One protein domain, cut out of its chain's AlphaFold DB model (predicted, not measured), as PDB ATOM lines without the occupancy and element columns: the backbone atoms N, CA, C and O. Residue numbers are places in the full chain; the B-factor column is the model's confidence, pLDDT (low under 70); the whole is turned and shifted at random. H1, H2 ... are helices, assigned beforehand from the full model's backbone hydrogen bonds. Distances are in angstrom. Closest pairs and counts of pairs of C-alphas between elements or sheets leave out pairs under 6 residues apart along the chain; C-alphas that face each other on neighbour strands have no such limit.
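Overview. This is residues 181 to 250 of the 716 residues of an uncharacterized protein of Dictyostelium purpureum (UniProt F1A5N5). One helix, H1, makes the core, and the other three helices pack on different sides of it: H3 crosses it on one side, H4 packs slantwise on the side away from H3, and the very short H2 sits between H1 and one end of H3. H3, the link of residues 226 to 234 and H4 together make a loose horseshoe round H1. The printed part has 70 residues with four named helices, H1, H2, H3 and H4 in that order along the chain, and no named strand; its class is all helix. The whole is compact, with a radius of gyration of the C-alphas of 11.4 A, and its outline is rounded, spanning 30 by 25 by 20 A.

Arrangement. Begin at the hub, H1, residues 181 to 193, which touches the three other helices. Look first at H4, residues 235 to 244: residues 188 to 192 of H1 touch it, and the closest C-alphas, those of Asp 188 and Ala 241, are 4.8 A apart. The two helices run opposite ways at a steep tilt of 47 degrees. Next find H3, residues 213 to 225, about perpendicular to H1 at 86 degrees. Residues 186 to 190 of H1 touch residues 220 to 223 of H3, and the closest C-alphas, those of Val 190 and Val 220, are 7.3 A apart. H2, residues 197 to 200, touches H1, with the closest C-alphas, those of Leu 189 and Ile 200, 6.1 A apart. H2 also touches residues 213 to 217 of H3; the closest C-alphas there, those of Val 197 and Glu 213, are 6.2 A apart. H4 is apart from both H2 and H3. Along the backbones of H1, H3 and H4, each O i to N i+4 pair is within hydrogen-bond range; H2 is too short for such a pair, but its one O i to N i+3 pair is within range.

Along the chain. Find C-alpha 181 at (24.253, -37.828, -44.641); from there H1 runs 18.3 A to C-alpha 193 at (39.432, -40.837, -34.859). H2 has four residues, Val 197 to Ile 200. H3 begins with C-alpha 213 at (28.860, -49.122, -30.240) and runs 18.2 A to Lys 225. H4 runs 14.2 A from Ser 235 to C-alpha 244 at (33.232, -30.327, -42.555).

Size, cuts and confidence. The two C-alphas farthest apart are those of Arg 214 and Asn 250, at 31.1 A. Residues 201 to 212 form the long link from H2 to H3, with their C-alphas 9 to 16 A from the mean of the C-alphas. The link from H1 to H2 is tight, and that from H3 to H4 is short. The printed part has no cut; its mean pLDDT is 96.1, and no printed residue is under 70.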
ATOM      1  N   GLU A 181      23.709 -38.981 -45.367       97.50
ATOM      2  CA  GLU A 181      24.253 -37.828 -44.641       97.50
ATOM      3  C   GLU A 181      25.022 -38.274 -43.387       97.50
ATOM      4  O   GLU A 181      26.137 -37.821 -43.128       97.50
ATOM      5  N   GLU A 182      24.468 -39.232 -42.635       97.38
ATOM      6  CA  GLU A 182      25.165 -39.853 -41.506       97.38
ATOM      7  C   GLU A 182      26.340 -40.708 -41.976       97.38
ATOM      8  O   GLU A 182      27.366 -40.765 -41.301       97.38
ATOM      9  N   VAL A 183      26.223 -41.376 -43.129       97.88
ATOM     10  CA  VAL A 183      27.342 -42.138 -43.700       97.88
ATOM     11  C   VAL A 183      28.515 -41.217 -44.020       97.88
ATOM     12  O   VAL A 183      29.647 -41.588 -43.712       97.88
ATOM     13  N   LYS A 184      28.253 -40.024 -44.566       97.88
ATOM     14  CA  LYS A 184      29.275 -39.009 -44.830       97.88
ATOM     15  C   LYS A 184      29.957 -38.556 -43.534       97.88
ATOM     16  O   LYS A 184      31.153 -38.778 -43.385       97.88
ATOM     17  N   VAL A 185      29.186 -38.063 -42.559       97.94
ATOM     18  CA  VAL A 185      29.715 -37.622 -41.250       97.94
ATOM     19  C   VAL A 185      30.490 -38.745 -40.543       97.94
ATOM     20  O   VAL A 185      31.511 -38.499 -39.901       97.94
ATOM     21  N   LEU A 186      30.059 -40.003 -40.688       98.00
ATOM     22  CA  LEU A 186      30.797 -41.151 -40.165       98.00
ATOM     23  C   LEU A 186      32.129 -41.377 -40.891       98.00
ATOM     24  O   LEU A 186      33.090 -41.765 -40.234       98.00
ATOM     25  N   CYS A 187      32.230 -41.144 -42.201       98.06
ATOM     26  CA  CYS A 187      33.513 -41.199 -42.905       98.06
ATOM     27  C   CYS A 187      34.497 -40.160 -42.347       98.06
ATOM     28  O   CYS A 187      35.623 -40.529 -42.009       98.06
ATOM     29  N   ASP A 188      34.057 -38.916 -42.154       98.12
ATOM     30  CA  ASP A 188      34.890 -37.818 -41.641       98.12
ATOM     31  C   ASP A 188      35.348 -38.075 -40.192       98.12
ATOM     32  O   ASP A 188      36.539 -38.007 -39.873       98.12
ATOM     33  N   LEU A 189      34.435 -38.507 -39.311       97.75
ATOM     34  CA  LEU A 189      34.772 -38.894 -37.932       97.75
ATOM     35  C   LEU A 189      35.738 -40.093 -37.873       97.75
ATOM     36  O   LEU A 189      36.542 -40.215 -36.949       97.75
ATOM     37  N   VAL A 190      35.690 -40.988 -38.861       97.38
ATOM     38  CA  VAL A 190      36.572 -42.162 -38.962       97.38
ATOM     39  C   VAL A 190      37.924 -41.826 -39.610       97.38
ATOM     40  O   VAL A 190      38.898 -42.548 -39.368       97.38
ATOM     41  N   VAL A 191      38.012 -40.740 -40.386       97.62
ATOM     42  CA  VAL A 191      39.282 -40.116 -40.794       97.62
ATOM     43  C   VAL A 191      39.992 -39.551 -39.563       97.62
ATOM     44  O   VAL A 191      41.139 -39.919 -39.324       97.62
ATOM     45  N   LEU A 192      39.305 -38.750 -38.737       96.62
ATOM     46  CA  LEU A 192      39.919 -38.111 -37.562       96.62
ATOM     47  C   LEU A 192      40.243 -39.098 -36.425       96.62
ATOM     48  O   LEU A 192      41.350 -39.094 -35.894       96.62
ATOM     49  N   PHE A 193      39.301 -39.972 -36.048       96.00
ATOM     50  CA  PHE A 193      39.432 -40.837 -34.859       96.00
ATOM     51  C   PHE A 193      39.783 -42.304 -35.187       96.00
ATOM     52  O   PHE A 193      39.998 -43.140 -34.299       96.00
ATOM     53  N   GLY A 194      39.909 -42.640 -36.476       94.88
ATOM     54  CA  GLY A 194      40.529 -43.866 -36.988       94.88
ATOM     55  C   GLY A 194      39.714 -45.154 -36.811       94.88
ATOM     56  O   GLY A 194      39.298 -45.771 -37.796       94.88
ATOM     57  N   LYS A 195      39.565 -45.620 -35.567       94.12
ATOM     58  CA  LYS A 195      38.782 -46.810 -35.168       94.12
ATOM     59  C   LYS A 195      38.120 -46.656 -33.791       94.12
ATOM     60  O   LYS A 195      37.477 -47.602 -33.339       94.12
ATOM     61  N   ASP A 196      38.286 -45.519 -33.112       95.94
ATOM     62  CA  ASP A 196      37.705 -45.324 -31.784       95.94
ATOM     63  C   ASP A 196      36.218 -44.959 -31.865       95.94
ATOM     64  O   ASP A 196      35.821 -43.797 -31.961       95.94
ATOM     65  N   VAL A 197      35.388 -45.996 -31.806       96.69
ATOM     66  CA  VAL A 197      33.929 -45.882 -31.845       96.69
ATOM     67  C   VAL A 197      33.370 -45.088 -30.660       96.69
ATOM     68  O   VAL A 197      32.318 -44.470 -30.799       96.69
ATOM     69  N   ARG A 198      34.063 -45.051 -29.515       95.88
ATOM     70  CA  ARG A 198      33.590 -44.325 -28.326       95.88
ATOM     71  C   ARG A 198      33.699 -42.830 -28.526       95.88
ATOM     72  O   ARG A 198      32.732 -42.126 -28.263       95.88
ATOM     73  N   THR A 199      34.824 -42.369 -29.069       95.75
ATOM     74  CA  THR A 199      34.978 -40.969 -29.468       95.75
ATOM     75  C   THR A 199      33.980 -40.607 -30.572       95.75
ATOM     76  O   THR A 199      33.260 -39.626 -30.411       95.75
ATOM     77  N   ILE A 200      33.809 -41.440 -31.611       96.88
ATOM     78  CA  ILE A 200      32.789 -41.231 -32.667       96.88
ATOM     79  C   ILE A 200      31.371 -41.059 -32.081       96.88
ATOM     80  O   ILE A 200      30.646 -40.156 -32.493       96.88
ATOM     81  N   LEU A 201      30.989 -41.868 -31.085       97.06
ATOM     82  CA  LEU A 201      29.695 -41.780 -30.392       97.06
ATOM     83  C   LEU A 201      29.502 -40.502 -29.552       97.06
ATOM     84  O   LEU A 201      28.402 -40.287 -29.053       97.06
ATOM     85  N   THR A 202      30.512 -39.642 -29.377       95.75
ATOM     86  CA  THR A 202      30.332 -38.350 -28.682       95.75
ATOM     87  C   THR A 202      29.922 -37.205 -29.613       95.75
ATOM     88  O   THR A 202      29.408 -36.191 -29.132       95.75
ATOM     89  N   PHE A 203      30.087 -37.366 -30.929       96.31
ATOM     90  CA  PHE A 203      29.751 -36.358 -31.938       96.31
ATOM     91  C   PHE A 203      28.324 -36.540 -32.468       96.31
ATOM     92  O   PHE A 203      27.811 -37.656 -32.572       96.31
ATOM     93  N   LYS A 204      27.664 -35.436 -32.837       95.50
ATOM     94  CA  LYS A 204      26.409 -35.508 -33.599       95.50
ATOM     95  C   LYS A 204      26.691 -36.071 -35.002       95.50
ATOM     96  O   LYS A 204      27.753 -35.779 -35.546       95.50
ATOM     97  N   PRO A 205      25.770 -36.846 -35.599       95.88
ATOM     98  CA  PRO A 205      24.453 -37.255 -35.087       95.88
ATOM     99  C   PRO A 205      24.467 -38.539 -34.226       95.88
ATOM    100  O   PRO A 205      23.417 -39.022 -33.812       95.88
ATOM    101  N   PHE A 206      25.637 -39.111 -33.931       96.81
ATOM    102  CA  PHE A 206      25.752 -40.391 -33.214       96.81
ATOM    103  C   PHE A 206      25.576 -40.280 -31.692       96.81
ATOM    104  O   PHE A 206      25.198 -41.262 -31.052       96.81
ATOM    105  N   LYS A 207      25.767 -39.077 -31.132       95.94
ATOM    106  CA  LYS A 207      25.582 -38.739 -29.710       95.94
ATOM    107  C   LYS A 207      24.198 -39.081 -29.151       95.94
ATOM    108  O   LYS A 207      24.078 -39.378 -27.966       95.94
ATOM    109  N   ASP A 208      23.168 -39.082 -29.991       93.50
ATOM    110  CA  ASP A 208      21.768 -39.170 -29.560       93.50
ATOM    111  C   ASP A 208      21.321 -40.614 -29.220       93.50
ATOM    112  O   ASP A 208      20.130 -40.906 -29.130       93.50
ATOM    113  N   GLY A 209      22.258 -41.559 -29.068       93.12
ATOM    114  CA  GLY A 209      21.996 -42.946 -28.640       93.12
ATOM    115  C   GLY A 209      21.299 -43.839 -29.676       93.12
ATOM    116  O   GLY A 209      21.147 -45.038 -29.453       93.12
ATOM    117  N   LYS A 210      20.930 -43.280 -30.837       95.69
ATOM    118  CA  LYS A 210      20.268 -43.942 -31.978       95.69
ATOM    119  C   LYS A 210      21.003 -45.192 -32.496       95.69
ATOM    120  O   LYS A 210      20.382 -46.061 -33.110       95.69
ATOM    121  N   TYR A 211      22.310 -45.295 -32.243       96.94
ATOM    122  CA  TYR A 211      23.166 -46.399 -32.671       96.94
ATOM    123  C   TYR A 211      24.028 -46.919 -31.518       96.94
ATOM    124  O   TYR A 211      24.682 -46.154 -30.815       96.94
ATOM    125  N   SER A 212      24.090 -48.240 -31.365       96.12
ATOM    126  CA  SER A 212      25.012 -48.899 -30.436       96.12
ATOM    127  C   SER A 212      26.465 -48.858 -30.926       96.12
ATOM    128  O   SER A 212      26.732 -48.880 -32.132       96.12
ATOM    129  N   GLU A 213      27.416 -48.939 -29.984       96.44
ATOM    130  CA  GLU A 213      28.860 -49.122 -30.240       96.44
ATOM    131  C   GLU A 213      29.113 -50.253 -31.258       96.44
ATOM    132  O   GLU A 213      29.960 -50.142 -32.143       96.44
ATOM    133  N   ARG A 214      28.302 -51.319 -31.222       95.94
ATOM    134  CA  ARG A 214      28.419 -52.433 -32.164       95.94
ATOM    135  C   ARG A 214      27.941 -52.102 -33.584       95.94
ATOM    136  O   ARG A 214      28.598 -52.515 -34.541       95.94
ATOM    137  N   GLN A 215      26.832 -51.376 -33.739       96.56
ATOM    138  CA  GLN A 215      26.326 -50.962 -35.057       96.56
ATOM    139  C   GLN A 215      27.281 -49.981 -35.739       96.56
ATOM    140  O   GLN A 215      27.556 -50.140 -36.929       96.56
ATOM    141  N   ILE A 216      27.835 -49.022 -34.986       97.56
ATOM    142  CA  ILE A 216      28.874 -48.126 -35.504       97.56
ATOM    143  C   ILE A 216      30.119 -48.936 -35.881       97.56
ATOM    144  O   ILE A 216      30.569 -48.830 -37.016       97.56
ATOM    145  N   TYR A 217      30.632 -49.815 -35.010       97.38
ATOM    146  CA  TYR A 217      31.804 -50.648 -35.321       97.38
ATOM    147  C   TYR A 217      31.652 -51.452 -36.625       97.38
ATOM    148  O   TYR A 217      32.532 -51.405 -37.490       97.38
ATOM    149  N   ASP A 218      30.532 -52.162 -36.803       96.75
ATOM    150  CA  ASP A 218      30.307 -52.974 -38.004       96.75
ATOM    151  C   ASP A 218      30.100 -52.102 -39.265       96.75
ATOM    152  O   ASP A 218      30.557 -52.486 -40.347       96.75
ATOM    153  N   LYS A 219      29.514 -50.896 -39.148       97.12
ATOM    154  CA  LYS A 219      29.414 -49.920 -40.254       97.12
ATOM    155  C   LYS A 219      30.774 -49.311 -40.611       97.12
ATOM    156  O   LYS A 219      31.122 -49.302 -41.788       97.12
ATOM    157  N   VAL A 220      31.581 -48.892 -39.635       97.38
ATOM    158  CA  VAL A 220      32.960 -48.399 -39.838       97.38
ATOM    159  C   VAL A 220      33.824 -49.465 -40.516       97.38
ATOM    160  O   VAL A 220      34.556 -49.174 -41.464       97.38
ATOM    161  N   ARG A 221      33.694 -50.729 -40.094       96.94
ATOM    162  CA  ARG A 221      34.362 -51.870 -40.735       96.94
ATOM    163  C   ARG A 221      33.903 -52.075 -42.182       96.94
ATOM    164  O   ARG A 221      34.735 -52.384 -43.033       96.94
ATOM    165  N   ALA A 222      32.613 -51.897 -42.472       96.69
ATOM    166  CA  ALA A 222      32.085 -51.973 -43.832       96.69
ATOM    167  C   ALA A 222      32.601 -50.829 -44.723       96.69
ATOM    168  O   ALA A 222      33.025 -51.098 -45.844       96.69
ATOM    169  N   LEU A 223      32.645 -49.590 -44.218       96.88
ATOM    170  CA  LEU A 223      33.161 -48.424 -44.950       96.88
ATOM    171  C   LEU A 223      34.645 -48.585 -45.309       96.88
ATOM    172  O   LEU A 223      35.008 -48.411 -46.470       96.88
ATOM    173  N   LYS A 224      35.485 -49.033 -44.361       96.50
ATOM    174  CA  LYS A 224      36.905 -49.327 -44.645       96.50
ATOM    175  C   LYS A 224      37.099 -50.517 -45.587       96.50
ATOM    176  O   LYS A 224      38.024 -50.496 -46.387       96.50
ATOM    177  N   LYS A 225      36.225 -51.534 -45.552       96.69
ATOM    178  CA  LYS A 225      36.258 -52.627 -46.546       96.69
ATOM    179  C   LYS A 225      35.822 -52.156 -47.943       96.69
ATOM    180  O   LYS A 225      36.307 -52.694 -48.931       96.69
ATOM    181  N   GLY A 226      34.918 -51.181 -48.027       96.81
ATOM    182  CA  GLY A 226      34.425 -50.613 -49.284       96.81
ATOM    183  C   GLY A 226      35.305 -49.520 -49.896       96.81
ATOM    184  O   GLY A 226      34.903 -48.948 -50.899       96.81
ATOM    185  N   GLY A 227      36.453 -49.181 -49.294       96.44
ATOM    186  CA  GLY A 227      37.335 -48.106 -49.772       96.44
ATOM    187  C   GLY A 227      36.810 -46.679 -49.553       96.44
ATOM    188  O   GLY A 227      37.517 -45.729 -49.863       96.44
ATOM    189  N   LEU A 228      35.615 -46.515 -48.971       96.19
ATOM    190  CA  LEU A 228      34.972 -45.216 -48.710       96.19
ATOM    191  C   LEU A 228      35.683 -44.374 -47.641       96.19
ATOM    192  O   LEU A 228      35.411 -43.185 -47.520       96.19
ATOM    193  N   VAL A 229      36.575 -44.985 -46.859       97.00
ATOM    194  CA  VAL A 229      37.476 -44.278 -45.945       97.00
ATOM    195  C   VAL A 229      38.894 -44.807 -46.160       97.00
ATOM    196  O   VAL A 229      39.086 -46.023 -46.021       97.00
ATOM    197  N   PRO A 230      39.888 -43.945 -46.454       94.81
ATOM    198  CA  PRO A 230      41.270 -44.378 -46.637       94.81
ATOM    199  C   PRO A 230      41.831 -45.042 -45.371       94.81
ATOM    200  O   PRO A 230      41.482 -44.704 -44.235       94.81
ATOM    201  N   SER A 231      42.728 -46.012 -45.559       93.69
ATOM    202  CA  SER A 231      43.473 -46.646 -44.459       93.69
ATOM    203  C   SER A 231      44.448 -45.673 -43.793       93.69
ATOM    204  O   SER A 231      44.621 -45.727 -42.575       93.69
ATOM    205  N   HIS A 232      45.022 -44.778 -44.597       95.56
ATOM    206  CA  HIS A 232      45.930 -43.704 -44.213       95.56
ATOM    207  C   HIS A 232      45.430 -42.415 -44.888       95.56
ATOM    208  O   HIS A 232      45.730 -42.215 -46.065       95.56
ATOM    209  N   PRO A 233      44.591 -41.598 -44.225       95.56
ATOM    210  CA  PRO A 233      44.214 -40.296 -44.761       95.56
ATOM    211  C   PRO A 233      45.436 -39.372 -44.801       95.56
ATOM    212  O   PRO A 233      46.249 -39.369 -43.876       95.56
ATOM    213  N   ASP A 234      45.547 -38.587 -45.867       97.00
ATOM    214  CA  ASP A 234      46.518 -37.501 -45.974       97.00
ATOM    215  C   ASP A 234      46.114 -36.281 -45.122       97.00
ATOM    216  O   ASP A 234      45.014 -36.192 -44.564       97.00
ATOM    217  N   SER A 235      47.038 -35.328 -44.992       95.31
ATOM    218  CA  SER A 235      46.841 -34.100 -44.218       95.31
ATOM    219  C   SER A 235      45.705 -33.229 -44.761       95.31
ATOM    220  O   SER A 235      45.024 -32.575 -43.973       95.31
ATOM    221  N   GLU A 236      45.458 -33.236 -46.072       96.12
ATOM    222  CA  GLU A 236      44.376 -32.472 -46.701       96.12
ATOM    223  C   GLU A 236      43.003 -33.081 -46.391       96.12
ATOM    224  O   GLU A 236      42.093 -32.362 -45.981       96.12
ATOM    225  N   THR A 237      42.873 -34.406 -46.463       96.12
ATOM    226  CA  THR A 237      41.672 -35.149 -46.053       96.12
ATOM    227  C   THR A 237      41.393 -34.960 -44.561       96.12
ATOM    228  O   THR A 237      40.239 -34.783 -44.176       96.12
ATOM    229  N   ILE A 238      42.428 -34.923 -43.710       95.88
ATOM    230  CA  ILE A 238      42.281 -34.609 -42.277       95.88
ATOM    231  C   ILE A 238      41.800 -33.164 -42.073       95.88
ATOM    232  O   ILE A 238      40.841 -32.951 -41.332       95.88
ATOM    233  N   LYS A 239      42.408 -32.168 -42.736       96.12
ATOM    234  CA  LYS A 239      41.965 -30.760 -42.660       96.12
ATOM    235  C   LYS A 239      40.521 -30.591 -43.138       96.12
ATOM    236  O   LYS A 239      39.726 -29.941 -42.463       96.12
ATOM    237  N   LYS A 240      40.167 -31.224 -44.258       96.69
ATOM    238  CA  LYS A 240      38.811 -31.232 -44.813       96.69
ATOM    239  C   LYS A 240      37.806 -31.866 -43.849       96.69
ATOM    240  O   LYS A 240      36.784 -31.253 -43.569       96.69
ATOM    241  N   ALA A 241      38.125 -33.024 -43.269       96.69
ATOM    242  CA  ALA A 241      37.275 -33.670 -42.270       96.69
ATOM    243  C   ALA A 241      37.096 -32.807 -41.005       96.69
ATOM    244  O   ALA A 241      35.986 -32.734 -40.484       96.69
ATOM    245  N   LYS A 242      38.135 -32.098 -40.528       96.25
ATOM    246  CA  LYS A 242      37.976 -31.109 -39.441       96.25
ATOM    247  C   LYS A 242      36.986 -30.005 -39.834       96.25
ATOM    248  O   LYS A 242      36.044 -29.751 -39.089       96.25
ATOM    249  N   LEU A 243      37.175 -29.399 -41.010       96.31
ATOM    250  CA  LEU A 243      36.350 -28.297 -41.515       96.31
ATOM    251  C   LEU A 243      34.877 -28.700 -41.688       96.31
ATOM    252  O   LEU A 243      33.993 -27.998 -41.203       96.31
ATOM    253  N   GLU A 244      34.603 -29.842 -42.324       95.81
ATOM    254  CA  GLU A 244      33.232 -30.327 -42.555       95.81
ATOM    255  C   GLU A 244      32.519 -30.769 -41.263       95.81
ATOM    256  O   GLU A 244      31.291 -30.728 -41.193       95.81
ATOM    257  N   LEU A 245      33.271 -31.112 -40.210       95.19
ATOM    258  CA  LEU A 245      32.748 -31.386 -38.866       95.19
ATOM    259  C   LEU A 245      32.656 -30.136 -37.967       95.19
ATOM    260  O   LEU A 245      32.257 -30.255 -36.807       95.19
ATOM    261  N   GLY A 246      33.034 -28.951 -38.459       95.69
ATOM    262  CA  GLY A 246      33.055 -27.710 -37.673       95.69
ATOM    263  C   GLY A 246      34.118 -27.678 -36.566       95.69
ATOM    264  O   GLY A 246      34.010 -26.895 -35.623       95.69
ATOM    265  N   ILE A 247      35.140 -28.534 -36.650       94.12
ATOM    266  CA  ILE A 247      36.258 -28.588 -35.706       94.12
ATOM    267  C   ILE A 247      37.327 -27.601 -36.183       94.12
ATOM    268  O   ILE A 247      37.852 -27.735 -37.287       94.12
ATOM    269  N   ALA A 248      37.676 -26.617 -35.349       93.50
ATOM    270  CA  ALA A 248      38.713 -25.644 -35.686       93.50
ATOM    271  C   ALA A 248      40.058 -26.337 -35.980       93.50
ATOM    272  O   ALA A 248      40.467 -27.253 -35.262       93.50
ATOM    273  N   GLU A 249      40.763 -25.883 -37.021       90.50
ATOM    274  CA  GLU A 249      41.978 -26.536 -37.534       90.50
ATOM    275  C   GLU A 249      43.047 -26.743 -36.445       90.50
ATOM    276  O   GLU A 249      43.679 -27.803 -36.384       90.50
ATOM    277  N   ASN A 250      43.153 -25.767 -35.542       90.75
ATOM    278  CA  ASN A 250      44.089 -25.688 -34.419       90.75
ATOM    279  C   ASN A 250      43.870 -26.767 -33.339       90.75
ATOM    280  O   ASN A 250      44.750 -26.975 -32.508       90.75
TER     281      ASN A 250